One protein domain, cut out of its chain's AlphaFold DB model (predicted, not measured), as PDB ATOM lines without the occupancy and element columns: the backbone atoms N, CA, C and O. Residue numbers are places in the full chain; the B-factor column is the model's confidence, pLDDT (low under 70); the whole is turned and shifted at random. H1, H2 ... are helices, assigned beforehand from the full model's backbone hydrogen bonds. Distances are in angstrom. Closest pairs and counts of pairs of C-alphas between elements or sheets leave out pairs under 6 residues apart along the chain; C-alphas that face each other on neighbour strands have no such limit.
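What this domain is: This is residues 4 to 142 of the 143 residues of an uncharacterized protein of Nitrospira sp (UniProt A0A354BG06). H5 packs between H2, which it crosses, and H6, its hairpin partner; H3 and H4 make a loose frame reaching out from this core. The printed part has 139 residues, six named helices, H1 to H6, and no named strand: all helix. It is only just compact, close to loose: radius of gyration of the C-alphas 16.8 A, spans 49 by 44 by 25 A.

Where its parts are: H1, residues 4 to 11, begins at C-alpha 4 (43.874, -0.237, -26.712). H2 is residues 16 to 36, H3 42 to 66, 35.7 A long, H4 71 to 86, H5 89 to 107. H6, 114 to 140, 38.2 A long, ends at C-alpha 140 (43.278, 25.562, 5.754).

How they stand to each other: H2 touches H5 at a steep tilt of 54 degrees; their closest C-alphas, Ile 22 and Gly 101, are 4.0 A apart. H5 and H6 form a hairpin. Every O i to N i+4 pair is within hydrogen-bond range in H1, H2, H4 and H6; 20 of 21 in H3, 14 of 15 in H5.

The domain as a whole: The printed part has no cut and no long link. Among the residues with pLDDT under 70 are 4 to 16.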
ATOM      1  N   HIS A   4      43.368   0.498 -27.878       69.88
ATOM      2  CA  HIS A   4      43.874  -0.237 -26.712       69.88
ATOM      3  C   HIS A   4      44.521   0.689 -25.667       69.88
ATOM      4  O   HIS A   4      44.327   0.493 -24.468       69.88
ATOM      5  N   GLU A   5      45.216   1.748 -26.092       67.38
ATOM      6  CA  GLU A   5      45.782   2.745 -25.174       67.38
ATOM      7  C   GLU A   5      44.686   3.576 -24.512       67.38
ATOM      8  O   GLU A   5      44.737   3.828 -23.310       67.38
ATOM      9  N   ARG A   6      43.648   3.942 -25.276       66.50
ATOM     10  CA  ARG A   6      42.474   4.642 -24.745       66.50
ATOM     11  C   ARG A   6      41.776   3.826 -23.661       66.50
ATOM     12  O   ARG A   6      41.460   4.388 -22.616       66.50
ATOM     13  N   CYS A   7      41.593   2.519 -23.861       65.06
ATOM     14  CA  CYS A   7      41.022   1.632 -22.844       65.06
ATOM     15  C   CYS A   7      41.872   1.590 -21.570       65.06
ATOM     16  O   CYS A   7      41.322   1.718 -20.482       65.06
ATOM     17  N   VAL A   8      43.199   1.480 -21.681       66.50
ATOM     18  CA  VAL A   8      44.095   1.474 -20.507       66.50
ATOM     19  C   VAL A   8      44.066   2.822 -19.776       66.50
ATOM     20  O   VAL A   8      44.046   2.866 -18.546       66.50
ATOM     21  N   VAL A   9      44.016   3.932 -20.513       67.50
ATOM     22  CA  VAL A   9      43.944   5.284 -19.937       67.50
ATOM     23  C   VAL A   9      42.593   5.547 -19.260       67.50
ATOM     24  O   VAL A   9      42.572   6.197 -18.209       67.50
ATOM     25  N   LEU A  10      41.495   5.031 -19.825       66.44
ATOM     26  CA  LEU A  10      40.140   5.078 -19.259       66.44
ATOM     27  C   LEU A  10      40.002   4.181 -18.023       66.44
ATOM     28  O   LEU A  10      39.367   4.581 -17.050       66.44
ATOM     29  N   LEU A  11      40.648   3.011 -18.010       64.50
ATOM     30  CA  LEU A  11      40.684   2.118 -16.845       64.50
ATOM     31  C   LEU A  11      41.311   2.808 -15.621       64.50
ATOM     32  O   LEU A  11      40.917   2.569 -14.480       64.50
ATOM     33  N   ASP A  12      42.279   3.688 -15.879       65.56
ATOM     34  CA  ASP A  12      42.995   4.472 -14.875       65.56
ATOM     35  C   ASP A  12      42.283   5.809 -14.547       65.56
ATOM     36  O   ASP A  12      42.798   6.617 -13.773       65.56
ATOM     37  N   GLN A  13      41.108   6.076 -15.140       67.56
ATOM     38  CA  GLN A  13      40.248   7.222 -14.815       67.56
ATOM     39  C   GLN A  13      39.173   6.864 -13.781       67.56
ATOM     40  O   GLN A  13      38.801   5.711 -13.561       67.56
ATOM     41  N   TYR A  14      38.672   7.886 -13.095       53.88
ATOM     42  CA  TYR A  14      37.464   7.778 -12.282       53.88
ATOM     43  C   TYR A  14      36.252   7.548 -13.206       53.88
ATOM     44  O   TYR A  14      36.188   8.215 -14.237       53.88
ATOM     45  N   PRO A  15      35.289   6.659 -12.889       63.56
ATOM     46  CA  PRO A  15      35.135   5.848 -11.671       63.56
ATOM     47  C   PRO A  15      35.779   4.452 -11.743       63.56
ATOM     48  O   PRO A  15      35.872   3.762 -10.729       63.56
ATOM     49  N   TRP A  16      36.256   4.025 -12.914       68.94
ATOM     50  CA  TRP A  16      36.779   2.670 -13.139       68.94
ATOM     51  C   TRP A  16      38.007   2.338 -12.273       68.94
ATOM     52  O   TRP A  16      38.198   1.207 -11.819       68.94
ATOM     53  N   SER A  17      38.789   3.363 -11.935       71.88
ATOM     54  CA  SER A  17      39.901   3.271 -10.989       71.88
ATOM     55  C   SER A  17      39.478   2.899  -9.559       71.88
ATOM     56  O   SER A  17      40.296   2.355  -8.822       71.88
ATOM     57  N   ILE A  18      38.229   3.152  -9.144       77.88
ATOM     58  CA  ILE A  18      37.709   2.694  -7.844       77.88
ATOM     59  C   ILE A  18      37.395   1.206  -7.910       77.88
ATOM     60  O   ILE A  18      37.892   0.444  -7.084       77.88
ATOM     61  N   GLY A  19      36.609   0.790  -8.908       80.25
ATOM     62  CA  GLY A  19      36.190  -0.605  -9.060       80.25
ATOM     63  C   GLY A  19      37.384  -1.553  -9.167       80.25
ATOM     64  O   GLY A  19      37.431  -2.573  -8.486       80.25
ATOM     65  N   THR A  20      38.409  -1.165  -9.929       78.00
ATOM     66  CA  THR A  20      39.661  -1.932 -10.028       78.00
ATOM     67  C   THR A  20      40.414  -2.020  -8.698       78.00
ATOM     68  O   THR A  20      40.940  -3.081  -8.377       78.00
ATOM     69  N   ARG A  21      40.440  -0.961  -7.876       83.00
ATOM     70  CA  ARG A  21      41.084  -0.979  -6.544       83.00
ATOM     71  C   ARG A  21      40.316  -1.821  -5.529       83.00
ATOM     72  O   ARG A  21      40.949  -2.537  -4.759       83.00
ATOM     73  N   ILE A  22      38.986  -1.760  -5.548       84.44
ATOM     74  CA  ILE A  22      38.123  -2.615  -4.722       84.44
ATOM     75  C   ILE A  22      38.322  -4.080  -5.131       84.44
ATOM     76  O   ILE A  22      38.603  -4.917  -4.280       84.44
ATOM     77  N   GLY A  23      38.269  -4.383  -6.432       85.25
ATOM     78  CA  GLY A  23      38.524  -5.728  -6.949       85.25
ATOM     79  C   GLY A  23      39.916  -6.244  -6.579       85.25
ATOM     80  O   GLY A  23      40.055  -7.370  -6.115       85.25
ATOM     81  N   LEU A  24      40.946  -5.400  -6.687       81.88
ATOM     82  CA  LEU A  24      42.300  -5.735  -6.242       81.88
ATOM     83  C   LEU A  24      42.382  -5.986  -4.735       81.88
ATOM     84  O   LEU A  24      43.054  -6.929  -4.326       81.88
ATOM     85  N   GLY A  25      41.696  -5.188  -3.915       83.94
ATOM     86  CA  GLY A  25      41.579  -5.433  -2.478       83.94
ATOM     87  C   GLY A  25      40.942  -6.794  -2.192       83.94
ATOM     88  O   GLY A  25      41.487  -7.584  -1.429       83.94
ATOM     89  N   PHE A  26      39.852  -7.119  -2.882       85.31
ATOM     90  CA  PHE A  26      39.172  -8.407  -2.752       85.31
ATOM     91  C   PHE A  26      40.080  -9.588  -3.131       85.31
ATOM     92  O   PHE A  26      40.216 -10.541  -2.365       85.31
ATOM     93  N   ILE A  27      40.757  -9.506  -4.283       84.88
ATOM     94  CA  ILE A  27      41.719 -10.524  -4.737       84.88
ATOM     95  C   ILE A  27      42.871 -10.652  -3.736       84.88
ATOM     96  O   ILE A  27      43.283 -11.763  -3.415       84.88
ATOM     97  N   THR A  28      43.362  -9.534  -3.201       82.06
ATOM     98  CA  THR A  28      44.427  -9.523  -2.189       82.06
ATOM     99  C   THR A  28      43.990 -10.268  -0.930       82.06
ATOM    100  O   THR A  28      44.730 -11.125  -0.457       82.06
ATOM    101  N   ALA A  29      42.780 -10.019  -0.419       80.94
ATOM    102  CA  ALA A  29      42.244 -10.751   0.732       80.94
ATOM    103  C   ALA A  29      42.068 -12.250   0.444       80.94
ATOM    104  O   ALA A  29      42.384 -13.082   1.297       80.94
ATOM    105  N   TYR A  30      41.614 -12.605  -0.760       84.44
ATOM    106  CA  TYR A  30      41.507 -13.998  -1.189       84.44
ATOM    107  C   TYR A  30      42.874 -14.697  -1.216       84.44
ATOM    108  O   TYR A  30      43.032 -15.750  -0.602       84.44
ATOM    109  N   VAL A  31      43.869 -14.095  -1.873       82.69
ATOM    110  CA  VAL A  31      45.230 -14.643  -1.979       82.69
ATOM    111  C   VAL A  31      45.887 -14.736  -0.604       82.69
ATOM    112  O   VAL A  31      46.444 -15.777  -0.272       82.69
ATOM    113  N   LEU A  32      45.777 -13.695   0.227       78.88
ATOM    114  CA  LEU A  32      46.311 -13.717   1.589       78.88
ATOM    115  C   LEU A  32      45.700 -14.835   2.421       78.88
ATOM    116  O   LEU A  32      46.429 -15.512   3.134       78.88
ATOM    117  N   ARG A  33      44.389 -15.072   2.306       78.19
ATOM    118  CA  ARG A  33      43.762 -16.202   2.989       78.19
ATOM    119  C   ARG A  33      44.350 -17.531   2.519       78.19
ATOM    120  O   ARG A  33      44.748 -18.321   3.358       78.19
ATOM    121  N   GLN A  34      44.438 -17.753   1.207       80.75
ATOM    122  CA  GLN A  34      44.992 -19.001   0.663       80.75
ATOM    123  C   GLN A  34      46.443 -19.242   1.107       80.75
ATOM    124  O   GLN A  34      46.836 -20.377   1.343       80.75
ATOM    125  N   LEU A  35      47.234 -18.175   1.252       75.94
ATOM    126  CA  LEU A  35      48.630 -18.263   1.687       75.94
ATOM    127  C   LEU A  35      48.792 -18.376   3.215       75.94
ATOM    128  O   LEU A  35      49.791 -18.922   3.673       75.94
ATOM    129  N   CYS A  36      47.850 -17.849   4.004       73.38
ATOM    130  CA  CYS A  36      47.990 -17.688   5.458       73.38
ATOM    131  C   CYS A  36      47.022 -18.546   6.302       73.38
ATOM    132  O   CYS A  36      46.995 -18.367   7.519       73.38
ATOM    133  N   ASP A  37      46.259 -19.479   5.713       68.44
ATOM    134  CA  ASP A  37      45.189 -20.264   6.382       68.44
ATOM    135  C   ASP A  37      45.669 -21.200   7.527       68.44
ATOM    136  O   ASP A  37      44.858 -21.873   8.152       68.44
ATOM    137  N   ASN A  38      46.964 -21.220   7.871       58.88
ATOM    138  CA  ASN A  38      47.575 -22.163   8.826       58.88
ATOM    139  C   ASN A  38      48.139 -21.515  10.105       58.88
ATOM    140  O   ASN A  38      49.296 -21.738  10.460       58.88
ATOM    141  N   GLY A  39      47.352 -20.689  10.806       59.78
ATOM    142  CA  GLY A  39      47.733 -20.167  12.135       59.78
ATOM    143  C   GLY A  39      49.051 -19.380  12.156       59.78
ATOM    144  O   GLY A  39      49.707 -19.281  13.193       59.78
ATOM    145  N   GLN A  40      49.472 -18.858  11.001       59.91
ATOM    146  CA  GLN A  40      50.788 -18.257  10.845       59.91
ATOM    147  C   GLN A  40      50.891 -16.909  11.566       59.91
ATOM    148  O   GLN A  40      49.928 -16.146  11.668       59.91
ATOM    149  N   GLN A  41      52.101 -16.619  12.052       69.44
ATOM    150  CA  GLN A  41      52.438 -15.375  12.739       69.44
ATOM    151  C   GLN A  41      52.058 -14.151  11.896       69.44
ATOM    152  O   GLN A  41      52.273 -14.122  10.684       69.44
ATOM    153  N   VAL A  42      51.568 -13.104  12.566       71.38
ATOM    154  CA  VAL A  42      51.153 -11.811  11.981       71.38
ATOM    155  C   VAL A  42      52.178 -11.252  10.980       71.38
ATOM    156  O   VAL A  42      51.802 -10.651   9.975       71.38
ATOM    157  N   TRP A  43      53.470 -11.510  11.198       78.06
ATOM    158  CA  TRP A  43      54.555 -11.116  10.302       78.06
ATOM    159  C   TRP A  43      54.449 -11.681   8.883       78.06
ATOM    160  O   TRP A  43      54.741 -10.955   7.935       78.06
ATOM    161  N   TYR A  44      53.980 -12.919   8.705       77.19
ATOM    162  CA  TYR A  44      53.789 -13.508   7.375       77.19
ATOM    163  C   TYR A  44      52.652 -12.832   6.612       77.19
ATOM    164  O   TYR A  44      52.772 -12.602   5.409       77.19
ATOM    165  N   VAL A  45      51.584 -12.438   7.310       74.00
ATOM    166  CA  VAL A  45      50.466 -11.688   6.718       74.00
ATOM    167  C   VAL A  45      50.937 -10.307   6.265       74.00
ATOM    168  O   VAL A  45      50.661  -9.905   5.136       74.00
ATOM    169  N   ILE A  46      51.704  -9.603   7.106       77.50
ATOM    170  CA  ILE A  46      52.277  -8.292   6.764       77.50
ATOM    171  C   ILE A  46      53.255  -8.419   5.589       77.50
ATOM    172  O   ILE A  46      53.149  -7.664   4.623       77.50
ATOM    173  N   GLY A  47      54.179  -9.382   5.638       82.69
ATOM    174  CA  GLY A  47      55.159  -9.619   4.578       82.69
ATOM    175  C   GLY A  47      54.497  -9.960   3.244       82.69
ATOM    176  O   GLY A  47      54.827  -9.361   2.221       82.69
ATOM    177  N   SER A  48      53.499 -10.845   3.261       76.44
ATOM    178  CA  SER A  48      52.724 -11.217   2.071       76.44
ATOM    179  C   SER A  48      51.926 -10.033   1.528       76.44
ATOM    180  O   SER A  48      51.885  -9.817   0.320       76.44
ATOM    181  N   PHE A  49      51.342  -9.211   2.403       78.25
ATOM    182  CA  PHE A  49      50.640  -8.000   1.988       78.25
ATOM    183  C   PHE A  49      51.589  -6.993   1.329       78.25
ATOM    184  O   PHE A  49      51.290  -6.482   0.250       78.25
ATOM    185  N   LEU A  50      52.767  -6.754   1.914       82.25
ATOM    186  CA  LEU A  50      53.797  -5.898   1.319       82.25
ATOM    187  C   LEU A  50      54.299  -6.454  -0.018       82.25
ATOM    188  O   LEU A  50      54.467  -5.687  -0.965       82.25
ATOM    189  N   ALA A  51      54.486  -7.771  -0.125       81.88
ATOM    190  CA  ALA A  51      54.867  -8.428  -1.370       81.88
ATOM    191  C   ALA A  51      53.793  -8.253  -2.455       81.88
ATOM    192  O   ALA A  51      54.122  -7.918  -3.593       81.88
ATOM    193  N   ILE A  52      52.506  -8.385  -2.110       79.44
ATOM    194  CA  ILE A  52      51.392  -8.132  -3.034       79.44
ATOM    195  C   ILE A  52      51.361  -6.659  -3.457       79.44
ATOM    196  O   ILE A  52      51.246  -6.367  -4.648       79.44
ATOM    197  N   LEU A  53      51.532  -5.717  -2.524       78.62
ATOM    198  CA  LEU A  53      51.634  -4.288  -2.846       78.62
ATOM    199  C   LEU A  53      52.833  -3.982  -3.754       78.62
ATOM    200  O   LEU A  53      52.746  -3.120  -4.636       78.62
ATOM    201  N   PHE A  54      53.947  -4.684  -3.561       80.06
ATOM    202  CA  PHE A  54      55.126  -4.565  -4.407       80.06
ATOM    203  C   PHE A  54      54.866  -5.116  -5.813       80.06
ATOM    204  O   PHE A  54      55.116  -4.414  -6.793       80.06
ATOM    205  N   LEU A  55      54.281  -6.310  -5.933       77.75
ATOM    206  CA  LEU A  55      53.879  -6.906  -7.214       77.75
ATOM    207  C   LEU A  55      52.871  -6.027  -7.963       77.75
ATOM    208  O   LEU A  55      52.996  -5.833  -9.171       77.75
ATOM    209  N   LEU A  56      51.942  -5.401  -7.242       72.62
ATOM    210  CA  LEU A  56      51.007  -4.411  -7.778       72.62
ATOM    211  C   LEU A  56      51.695  -3.178  -8.368       72.62
ATOM    212  O   LEU A  56      51.159  -2.554  -9.283       72.62
ATOM    213  N   ARG A  57      52.879  -2.804  -7.869       75.00
ATOM    214  CA  ARG A  57      53.711  -1.754  -8.480       75.00
ATOM    215  C   ARG A  57      54.555  -2.284  -9.630       75.00
ATOM    216  O   ARG A  57      54.788  -1.546 -10.589       75.00
ATOM    217  N   LEU A  58      55.003  -3.532  -9.534       77.06
ATOM    218  CA  LEU A  58      55.848  -4.168 -10.532       77.06
ATOM    219  C   LEU A  58      55.081  -4.427 -11.833       77.06
ATOM    220  O   LEU A  58      55.605  -4.130 -12.900       77.06
ATOM    221  N   GLY A  59      53.823  -4.875 -11.757       74.06
ATOM    222  CA  GLY A  59      52.981  -5.157 -12.926       74.06
ATOM    223  C   GLY A  59      52.890  -3.980 -13.907       74.06
ATOM    224  O   GLY A  59      53.330  -4.115 -15.048       74.06
ATOM    225  N   PRO A  60      52.427  -2.789 -13.483       70.81
ATOM    226  CA  PRO A  60      52.395  -1.604 -14.339       70.81
ATOM    227  C   PRO A  60      53.781  -1.187 -14.847       70.81
ATOM    228  O   PRO A  60      53.896  -0.689 -15.965       70.81
ATOM    229  N   ALA A  61      54.836  -1.372 -14.048       74.88
ATOM    230  CA  ALA A  61      56.201  -1.063 -14.467       74.88
ATOM    231  C   ALA A  61      56.691  -2.013 -15.574       74.88
ATOM    232  O   ALA A  61      57.303  -1.558 -16.537       74.88
ATOM    233  N   MET A  62      56.379  -3.307 -15.473       75.38
ATOM    234  CA  MET A  62      56.701  -4.308 -16.490       75.38
ATOM    235  C   MET A  62      55.876  -4.112 -17.756       75.38
ATOM    236  O   MET A  62      56.447  -4.103 -18.840       75.38
ATOM    237  N   VAL A  63      54.567  -3.869 -17.635       76.75
ATOM    238  CA  VAL A  63      53.693  -3.584 -18.785       76.75
ATOM    239  C   VAL A  63      54.228  -2.394 -19.581       76.75
ATOM    240  O   VAL A  63      54.346  -2.477 -20.796       76.75
ATOM    241  N   ARG A  64      54.660  -1.323 -18.905       72.25
ATOM    242  CA  ARG A  64      55.289  -0.154 -19.549       72.25
ATOM    243  C   ARG A  64      56.634  -0.436 -20.205       72.25
ATOM    244  O   ARG A  64      57.044   0.327 -21.069       72.25
ATOM    245  N   ARG A  65      57.348  -1.465 -19.749       76.75
ATOM    246  CA  ARG A  65      58.643  -1.856 -20.308       76.75
ATOM    247  C   ARG A  65      58.489  -2.804 -21.496       76.75
ATOM    248  O   ARG A  65      59.318  -2.767 -22.394       76.75
ATOM    249  N   LEU A  66      57.463  -3.654 -21.475       78.31
ATOM    250  CA  LEU A  66      57.226  -4.689 -22.482       78.31
ATOM    251  C   LEU A  66      56.336  -4.207 -23.633       78.31
ATOM    252  O   LEU A  66      56.478  -4.699 -24.746       78.31
ATOM    253  N   VAL A  67      55.435  -3.254 -23.384       73.88
ATOM    254  CA  VAL A  67      54.534  -2.717 -24.406       73.88
ATOM    255  C   VAL A  67      55.058  -1.356 -24.885       73.88
ATOM    256  O   VAL A  67      55.227  -0.453 -24.061       73.88
ATOM    257  N   PRO A  68      55.304  -1.177 -26.197       73.31
ATOM    258  CA  PRO A  68      55.734   0.096 -26.763       73.31
ATOM    259  C   PRO A  68      54.547   1.064 -26.845       73.31
ATOM    260  O   PRO A  68      53.893   1.190 -27.877       73.31
ATOM    261  N   PHE A  69      54.244   1.730 -25.732       74.25
ATOM    262  CA  PHE A  69      53.189   2.739 -25.672       74.25
ATOM    263  C   PHE A  69      53.586   4.029 -26.398       74.25
ATOM    264  O   PHE A  69      54.753   4.432 -26.419       74.25
ATOM    265  N   SER A  70      52.596   4.725 -26.954       77.81
ATOM    266  CA  SER A  70      52.783   6.009 -27.621       77.81
ATOM    267  C   SER A  70      53.315   7.098 -26.676       77.81
ATOM    268  O   SER A  70      53.114   7.075 -25.455       77.81
ATOM    269  N   LYS A  71      53.967   8.119 -27.254       76.19
ATOM    270  CA  LYS A  71      54.454   9.294 -26.505       76.19
ATOM    271  C   LYS A  71      53.323  10.018 -25.755       76.19
ATOM    272  O   LYS A  71      53.551  10.518 -24.656       76.19
ATOM    273  N   GLU A  72      52.104  10.016 -26.302       76.44
ATOM    274  CA  GLU A  72      50.911  10.607 -25.674       76.44
ATOM    275  C   GLU A  72      50.503   9.857 -24.389       76.44
ATOM    276  O   GLU A  72      50.174  10.478 -23.372       76.44
ATOM    277  N   ALA A  73      50.564   8.519 -24.395       73.06
ATOM    278  CA  ALA A  73      50.265   7.698 -23.217       73.06
ATOM    279  C   ALA A  73      51.310   7.899 -22.109       73.06
ATOM    280  O   ALA A  73      50.963   8.054 -20.933       73.06
ATOM    281  N   HIS A  74      52.588   7.983 -22.488       77.50
ATOM    282  CA  HIS A  74      53.675   8.281 -21.558       77.50
ATOM    283  C   HIS A  74      53.535   9.662 -20.904       77.50
ATOM    284  O   HIS A  74      53.704   9.760 -19.686       77.50
ATOM    285  N   LEU A  75      53.183  10.702 -21.671       80.12
ATOM    286  CA  LEU A  75      52.916  12.049 -21.148       80.12
ATOM    287  C   LEU A  75      51.762  12.043 -20.141       80.12
ATOM    288  O   LEU A  75      51.924  12.505 -19.011       80.12
ATOM    289  N   THR A  76      50.644  11.411 -20.498       76.50
ATOM    290  CA  THR A  76      49.470  11.300 -19.618       76.50
ATOM    291  C   THR A  76      49.820  10.607 -18.295       76.50
ATOM    292  O   THR A  76      49.419  11.044 -17.214       76.50
ATOM    293  N   TRP A  77      50.593   9.518 -18.338       75.19
ATOM    294  CA  TRP A  77      51.035   8.826 -17.124       75.19
ATOM    295  C   TRP A  77      52.053   9.614 -16.310       75.19
ATOM    296  O   TRP A  77      52.045   9.520 -15.079       75.19
ATOM    297  N   TRP A  78      52.935  10.361 -16.971       77.38
ATOM    298  CA  TRP A  78      53.898  11.227 -16.309       77.38
ATOM    299  C   TRP A  78      53.189  12.331 -15.526       77.38
ATOM    300  O   TRP A  78      53.408  12.456 -14.319       77.38
ATOM    301  N   GLU A  79      52.273  13.054 -16.171       78.50
ATOM    302  CA  GLU A  79      51.456  14.097 -15.544       78.50
ATOM    303  C   GLU A  79      50.659  13.546 -14.362       78.50
ATOM    304  O   GLU A  79      50.742  14.076 -13.252       78.50
ATOM    305  N   ARG A  80      49.970  12.411 -14.542       72.38
ATOM    306  CA  ARG A  80      49.222  11.758 -13.456       72.38
ATOM    307  C   ARG A  80      50.118  11.324 -12.300       72.38
ATOM    308  O   ARG A  80      49.704  11.397 -11.144       72.38
ATOM    309  N   ARG A  81      51.351  10.884 -12.567       72.94
ATOM    310  CA  ARG A  81      52.305  10.517 -11.510       72.94
ATOM    311  C   ARG A  81      52.839  11.743 -10.777       72.94
ATOM    312  O   ARG A  81      53.071  11.644  -9.577       72.94
ATOM    313  N   GLN A  82      53.004  12.876 -11.454       74.69
ATOM    314  CA  GLN A  82      53.358  14.148 -10.818       74.69
ATOM    315  C   GLN A  82      52.208  14.680  -9.956       74.69
ATOM    316  O   GLN A  82      52.436  15.036  -8.802       74.69
ATOM    317  N   LEU A  83      50.970  14.621 -10.457       68.38
ATOM    318  CA  LEU A  83      49.758  14.881  -9.674       68.38
ATOM    319  C   LEU A  83      49.699  13.978  -8.434       68.38
ATOM    320  O   LEU A  83      49.586  14.478  -7.323       68.38
ATOM    321  N   ALA A  84      49.882  12.666  -8.586       67.00
ATOM    322  CA  ALA A  84      49.851  11.728  -7.462       67.00
ATOM    323  C   ALA A  84      51.016  11.894  -6.465       67.00
ATOM    324  O   ALA A  84      50.887  11.489  -5.315       67.00
ATOM    325  N   LYS A  85      52.161  12.448  -6.888       67.25
ATOM    326  CA  LYS A  85      53.276  12.798  -5.990       67.25
ATOM    327  C   LYS A  85      53.015  14.098  -5.230       67.25
ATOM    328  O   LYS A  85      53.420  14.208  -4.082       67.25
ATOM    329  N   ARG A  86      52.371  15.075  -5.876       65.94
ATOM    330  CA  ARG A  86      52.026  16.371  -5.269       65.94
ATOM    331  C   ARG A  86      50.806  16.275  -4.354       65.94
ATOM    332  O   ARG A  86      50.729  17.003  -3.371       65.94
ATOM    333  N   PHE A  87      49.877  15.370  -4.651       63.62
ATOM    334  CA  PHE A  87      48.654  15.160  -3.885       63.62
ATOM    335  C   PHE A  87      48.691  13.810  -3.167       63.62
ATOM    336  O   PHE A  87      48.295  12.777  -3.707       63.62
ATOM    337  N   ASP A  88      49.154  13.843  -1.917       64.25
ATOM    338  CA  ASP A  88      49.276  12.669  -1.045       64.25
ATOM    339  C   ASP A  88      47.921  11.975  -0.773       64.25
ATOM    340  O   ASP A  88      47.855  10.763  -0.564       64.25
ATOM    341  N   SER A  89      46.802  12.698  -0.918       66.75
ATOM    342  CA  SER A  89      45.438  12.137  -0.876       66.75
ATOM    343  C   SER A  89      45.221  10.959  -1.811       66.75
ATOM    344  O   SER A  89      44.424  10.069  -1.508       66.75
ATOM    345  N   TYR A  90      45.944  10.912  -2.927       68.50
ATOM    346  CA  TYR A  90      45.793   9.848  -3.905       68.50
ATOM    347  C   TYR A  90      46.318   8.498  -3.396       68.50
ATOM    348  O   TYR A  90      45.886   7.452  -3.885       68.50
ATOM    349  N   GLN A  91      47.242   8.491  -2.428       72.50
ATOM    350  CA  GLN A  91      47.713   7.264  -1.778       72.50
ATOM    351  C   GLN A  91      46.737   6.805  -0.694       72.50
ATOM    352  O   GLN A  91      46.347   5.637  -0.685       72.50
ATOM    353  N   TRP A  92      46.263   7.734   0.140       77.69
ATOM    354  CA  TRP A  92      45.285   7.460   1.196       77.69
ATOM    355  C   TRP A  92      43.968   6.909   0.638       77.69
ATOM    356  O   TRP A  92      43.463   5.895   1.116       77.69
ATOM    357  N   GLN A  93      43.475   7.480  -0.466       78.88
ATOM    358  CA  GLN A  93      42.297   6.960  -1.162       78.88
ATOM    359  C   GLN A  93      42.519   5.551  -1.725       78.88
ATOM    360  O   GLN A  93      41.615   4.724  -1.667       78.88
ATOM    361  N   LYS A  94      43.702   5.236  -2.272       78.50
ATOM    362  CA  LYS A  94      43.994   3.875  -2.768       78.50
ATOM    363  C   LYS A  94      43.912   2.848  -1.651       78.50
ATOM    364  O   LYS A  94      43.290   1.807  -1.848       78.50
ATOM    365  N   LEU A  95      44.514   3.166  -0.508       81.25
ATOM    366  CA  LEU A  95      44.514   2.296   0.660       81.25
ATOM    367  C   LEU A  95      43.090   2.080   1.186       81.25
ATOM    368  O   LEU A  95      42.701   0.946   1.449       81.25
ATOM    369  N   PHE A  96      42.293   3.149   1.234       84.94
ATOM    370  CA  PHE A  96      40.892   3.091   1.641       84.94
ATOM    371  C   PHE A  96      40.047   2.197   0.719       84.94
ATOM    372  O   PHE A  96      39.374   1.284   1.192       84.94
ATOM    373  N   TRP A  97      40.126   2.396  -0.602       85.31
ATOM    374  CA  TRP A  97      39.363   1.594  -1.570       85.31
ATOM    375  C   TRP A  97      39.794   0.122  -1.596       85.31
ATOM    376  O   TRP A  97      38.949  -0.760  -1.736       85.31
ATOM    377  N   MET A  98      41.086  -0.167  -1.411       82.88
ATOM    378  CA  MET A  98      41.555  -1.543  -1.208       82.88
ATOM    379  C   MET A  98      41.015  -2.132   0.102       82.88
ATOM    380  O   MET A  98      40.566  -3.276   0.109       82.88
ATOM    381  N   GLY A  99      40.989  -1.339   1.180       85.25
ATOM    382  CA  GLY A  99      40.350  -1.674   2.456       85.25
ATOM    383  C   GLY A  99      38.892  -2.095   2.293       85.25
ATOM    384  O   GLY A  99      38.501  -3.139   2.805       85.25
ATOM    385  N   ILE A 100      38.115  -1.341   1.507       87.25
ATOM    386  CA  ILE A 100      36.716  -1.666   1.186       87.25
ATOM    387  C   ILE A 100      36.611  -3.009   0.456       87.25
ATOM    388  O   ILE A 100      35.776  -3.835   0.813       87.25
ATOM    389  N   GLY A 101      37.476  -3.260  -0.529       86.19
ATOM    390  CA  GLY A 101      37.513  -4.542  -1.237       86.19
ATOM    391  C   GLY A 101      37.795  -5.734  -0.322       86.19
ATOM    392  O   GLY A 101      37.115  -6.757  -0.399       86.19
ATOM    393  N   MET A 102      38.766  -5.587   0.582       84.25
ATOM    394  CA  MET A 102      39.095  -6.619   1.570       84.25
ATOM    395  C   MET A 102      37.964  -6.818   2.592       84.25
ATOM    396  O   MET A 102      37.654  -7.955   2.947       84.25
ATOM    397  N   ALA A 103      37.309  -5.739   3.031       86.31
ATOM    398  CA  ALA A 103      36.141  -5.812   3.908       86.31
ATOM    399  C   ALA A 103      34.966  -6.535   3.231       86.31
ATOM    400  O   ALA A 103      34.338  -7.394   3.842       86.31
ATOM    401  N   GLY A 104      34.723  -6.262   1.945       87.19
ATOM    402  CA  GLY A 104      33.719  -6.973   1.154       87.19
ATOM    403  C   GLY A 104      33.976  -8.481   1.102       87.19
ATOM    404  O   GLY A 104      33.045  -9.266   1.248       87.19
ATOM    405  N   TYR A 105      35.241  -8.902   0.983       84.31
ATOM    406  CA  TYR A 105      35.606 -10.320   1.070       84.31
ATOM    407  C   TYR A 105      35.312 -10.926   2.451       84.31
ATOM    408  O   TYR A 105      34.775 -12.031   2.536       84.31
ATOM    409  N   ALA A 106      35.629 -10.203   3.528       82.75
ATOM    410  CA  ALA A 106      35.356 -10.633   4.900       82.75
ATOM    411  C   ALA A 106      33.849 -10.798   5.183       82.75
ATOM    412  O   ALA A 106      33.452 -11.726   5.883       82.75
ATOM    413  N   MET A 107      33.005  -9.934   4.606       85.81
ATOM    414  CA  MET A 107      31.549  -9.970   4.793       85.81
ATOM    415  C   MET A 107      30.857 -11.162   4.117       85.81
ATOM    416  O   MET A 107      29.755 -11.518   4.521       85.81
ATOM    417  N   LEU A 108      31.486 -11.832   3.142       85.88
ATOM    418  CA  LEU A 108      30.917 -12.997   2.438       85.88
ATOM    419  C   LEU A 108      30.884 -14.290   3.288       85.88
ATOM    420  O   LEU A 108      31.008 -15.392   2.756       85.88
ATOM    421  N   GLY A 109      30.759 -14.182   4.615       62.66
ATOM    422  CA  GLY A 109      30.673 -15.324   5.539       62.66
ATOM    423  C   GLY A 109      31.966 -16.133   5.651       62.66
ATOM    424  O   GLY A 109      31.991 -17.243   6.183       62.66
ATOM    425  N   ARG A 110      33.068 -15.593   5.132       65.62
ATOM    426  CA  ARG A 110      34.369 -16.242   5.116       65.62
ATOM    427  C   ARG A 110      35.081 -15.905   6.415       65.62
ATOM    428  O   ARG A 110      35.542 -14.786   6.561       65.62
ATOM    429  N   ASN A 111      35.190 -16.885   7.318       67.69
ATOM    430  CA  ASN A 111      35.926 -16.756   8.579       67.69
ATOM    431  C   ASN A 111      37.348 -16.246   8.281       67.69
ATOM    432  O   ASN A 111      38.186 -16.973   7.747       67.69
ATOM    433  N   VAL A 112      37.557 -14.946   8.472       69.44
ATOM    434  CA  VAL A 112      38.813 -14.254   8.200       69.44
ATOM    435  C   VAL A 112      39.548 -14.177   9.521       69.44
ATOM    436  O   VAL A 112      39.034 -13.617  10.484       69.44
ATOM    437  N   GLY A 113      40.744 -14.764   9.577       72.00
ATOM    438  CA  GLY A 113      41.548 -14.748  10.794       72.00
ATOM    439  C   GLY A 113      41.798 -13.322  11.302       72.00
ATOM    440  O   GLY A 113      41.871 -12.377  10.510       72.00
ATOM    441  N   ASN A 114      41.980 -13.174  12.619       79.75
ATOM    442  CA  ASN A 114      42.145 -11.877  13.296       79.75
ATOM    443  C   ASN A 114      43.177 -10.956  12.620       79.75
ATOM    444  O   ASN A 114      42.965  -9.749  12.543       79.75
ATOM    445  N   ALA A 115      44.263 -11.512  12.075       74.31
ATOM    446  CA  ALA A 115      45.291 -10.744  11.369       74.31
ATOM    447  C   ALA A 115      44.763 -10.031  10.106       74.31
ATOM    448  O   ALA A 115      45.108  -8.876   9.863       74.31
ATOM    449  N   ILE A 116      43.892 -10.684   9.326       77.06
ATOM    450  CA  ILE A 116      43.260 -10.077   8.144       77.06
ATOM    451  C   ILE A 116      42.277  -8.989   8.589       77.06
ATOM    452  O   ILE A 116      42.251  -7.914   7.996       77.06
ATOM    453  N   GLY A 117      41.527  -9.223   9.672       81.25
ATOM    454  CA  GLY A 117      40.634  -8.218  10.258       81.25
ATOM    455  C   GLY A 117      41.370  -6.947  10.698       81.25
ATOM    456  O   GLY A 117      40.958  -5.840  10.350       81.25
ATOM    457  N   VAL A 118      42.508  -7.094  11.387       83.38
ATOM    458  CA  VAL A 118      43.368  -5.961  11.779       83.38
ATOM    459  C   VAL A 118      43.903  -5.225  10.550       83.38
ATOM    460  O   VAL A 118      43.887  -3.996  10.517       83.38
ATOM    461  N   LEU A 119      44.326  -5.945   9.508       81.88
ATOM    462  CA  LEU A 119      44.817  -5.341   8.270       81.88
ATOM    463  C   LEU A 119      43.728  -4.538   7.537       81.88
ATOM    464  O   LEU A 119      43.989  -3.427   7.072       81.88
ATOM    465  N   VAL A 120      42.507  -5.074   7.465       85.50
ATOM    466  CA  VAL A 120      41.332  -4.379   6.916       85.50
ATOM    467  C   VAL A 120      41.072  -3.091   7.692       85.50
ATOM    468  O   VAL A 120      40.939  -2.028   7.081       85.50
ATOM    469  N   ALA A 121      41.065  -3.165   9.026       85.50
ATOM    470  CA  ALA A 121      40.864  -2.005   9.886       85.50
ATOM    471  C   ALA A 121      41.958  -0.947   9.679       85.50
ATOM    472  O   ALA A 121      41.640   0.225   9.502       85.50
ATOM    473  N   LEU A 122      43.233  -1.341   9.609       85.44
ATOM    474  CA  LEU A 122      44.342  -0.424   9.334       85.44
ATOM    475  C   LEU A 122      44.221   0.241   7.958       85.44
ATOM    476  O   LEU A 122      44.456   1.442   7.839       85.44
ATOM    477  N   CYS A 123      43.823  -0.503   6.924       84.50
ATOM    478  CA  CYS A 123      43.660   0.056   5.581       84.50
ATOM    479  C   CYS A 123      42.490   1.047   5.504       84.50
ATOM    480  O   CYS A 123      42.620   2.104   4.884       84.50
ATOM    481  N   LEU A 124      41.368   0.738   6.161       86.38
ATOM    482  CA  LEU A 124      40.192   1.609   6.208       86.38
ATOM    483  C   LEU A 124      40.422   2.843   7.083       86.38
ATOM    484  O   LEU A 124      40.181   3.961   6.634       86.38
ATOM    485  N   LEU A 125      40.914   2.660   8.310       86.00
ATOM    486  CA  LEU A 125      41.149   3.756   9.249       86.00
ATOM    487  C   LEU A 125      42.319   4.625   8.797       86.00
ATOM    488  O   LEU A 125      42.181   5.840   8.743       86.00
ATOM    489  N   GLY A 126      43.442   4.023   8.399       82.50
ATOM    490  CA  GLY A 126      44.594   4.755   7.877       82.50
ATOM    491  C   GLY A 126      44.261   5.493   6.580       82.50
ATOM    492  O   GLY A 126      44.520   6.689   6.467       82.50
ATOM    493  N   GLY A 127      43.619   4.812   5.625       80.81
ATOM    494  CA  GLY A 127      43.192   5.415   4.360       80.81
ATOM    495  C   GLY A 127      42.156   6.528   4.541       80.81
ATOM    496  O   GLY A 127      42.273   7.590   3.928       80.81
ATOM    497  N   GLY A 128      41.169   6.316   5.414       82.06
ATOM    498  CA  GLY A 128      40.114   7.283   5.712       82.06
ATOM    499  C   GLY A 128      40.628   8.504   6.475       82.06
ATOM    500  O   GLY A 128      40.380   9.635   6.058       82.06
ATOM    501  N   LEU A 129      41.400   8.299   7.548       83.19
ATOM    502  CA  LEU A 129      41.988   9.389   8.332       83.19
ATOM    503  C   LEU A 129      42.976  10.206   7.501       83.19
ATOM    504  O   LEU A 129      42.929  11.433   7.544       83.19
ATOM    505  N   GLY A 130      43.824   9.558   6.701       78.62
ATOM    506  CA  GLY A 130      44.752  10.256   5.814       78.62
ATOM    507  C   GLY A 130      44.040  11.099   4.752       78.62
ATOM    508  O   GLY A 130      44.437  12.237   4.494       78.62
ATOM    509  N   ALA A 131      42.931  10.599   4.195       77.31
ATOM    510  CA  ALA A 131      42.105  11.371   3.272       77.31
ATOM    511  C   ALA A 131      41.437  12.574   3.966       77.31
ATOM    512  O   ALA A 131      41.480  13.684   3.436       77.31
ATOM    513  N   LEU A 132      40.879  12.384   5.167       79.44
ATOM    514  CA  LEU A 132      40.237  13.450   5.948       79.44
ATOM    515  C   LEU A 132      41.225  14.532   6.398       79.44
ATOM    516  O   LEU A 132      40.938  15.723   6.275       79.44
ATOM    517  N   LEU A 133      42.400  14.140   6.898       79.69
ATOM    518  CA  LEU A 133      43.461  15.070   7.291       79.69
ATOM    519  C   LEU A 133      43.949  15.889   6.098       79.69
ATOM    520  O   LEU A 133      44.213  17.084   6.242       79.69
ATOM    521  N   TRP A 134      44.023  15.279   4.915       73.69
ATOM    522  CA  TRP A 134      44.364  15.999   3.697       73.69
ATOM    523  C   TRP A 134      43.288  17.012   3.297       73.69
ATOM    524  O   TRP A 134      43.640  18.153   3.006       73.69
ATOM    525  N   VAL A 135      41.999  16.644   3.329       76.19
ATOM    526  CA  VAL A 135      40.895  17.580   3.033       76.19
ATOM    527  C   VAL A 135      40.960  18.783   3.973       76.19
ATOM    528  O   VAL A 135      41.026  19.918   3.509       76.19
ATOM    529  N   ARG A 136      41.094  18.533   5.282       77.50
ATOM    530  CA  ARG A 136      41.220  19.590   6.298       77.50
ATOM    531  C   ARG A 136      42.450  20.475   6.096       77.50
ATOM    532  O   ARG A 136      42.389  21.680   6.321       77.50
ATOM    533  N   ARG A 137      43.589  19.899   5.695       75.69
ATOM    534  CA  ARG A 137      44.812  20.667   5.411       75.69
ATOM    535  C   ARG A 137      44.642  21.544   4.174       75.69
ATOM    536  O   ARG A 137      45.089  22.683   4.191       75.69
ATOM    537  N   ASN A 138      43.989  21.020   3.141       70.69
ATOM    538  CA  ASN A 138      43.761  21.728   1.890       70.69
ATOM    539  C   ASN A 138      42.772  22.895   2.071       70.69
ATOM    540  O   ASN A 138      42.987  23.964   1.505       70.69
ATOM    541  N   GLU A 139      41.742  22.714   2.906       71.00
ATOM    542  CA  GLU A 139      40.828  23.783   3.340       71.00
ATOM    543  C   GLU A 139      41.570  24.899   4.087       71.00
ATOM    544  O   GLU A 139      41.392  26.066   3.757       71.00
ATOM    545  N   ARG A 140      42.478  24.561   5.018       65.75
ATOM    546  CA  ARG A 140      43.278  25.562   5.754       65.75
ATOM    547  C   ARG A 140      44.232  26.375   4.885       65.75
ATOM    548  O   ARG A 140      44.508  27.509   5.227       65.75
ATOM    549  N   THR A 141      44.770  25.807   3.809       62.62
ATOM    550  CA  THR A 141      45.629  26.540   2.859       62.62
ATOM    551  C   THR A 141      44.857  27.391   1.852       62.62
ATOM    552  O   THR A 141      45.480  28.124   1.089       62.62
ATOM    553  N   ARG A 142      43.527  27.252   1.786       57.09
ATOM    554  CA  ARG A 142      42.653  28.053   0.914       57.09
ATOM    555  C   ARG A 142      41.937  29.188   1.655       57.09
ATOM    556  O   ARG A 142      41.339  30.019   0.978       57.09
TER     557      ARG A 142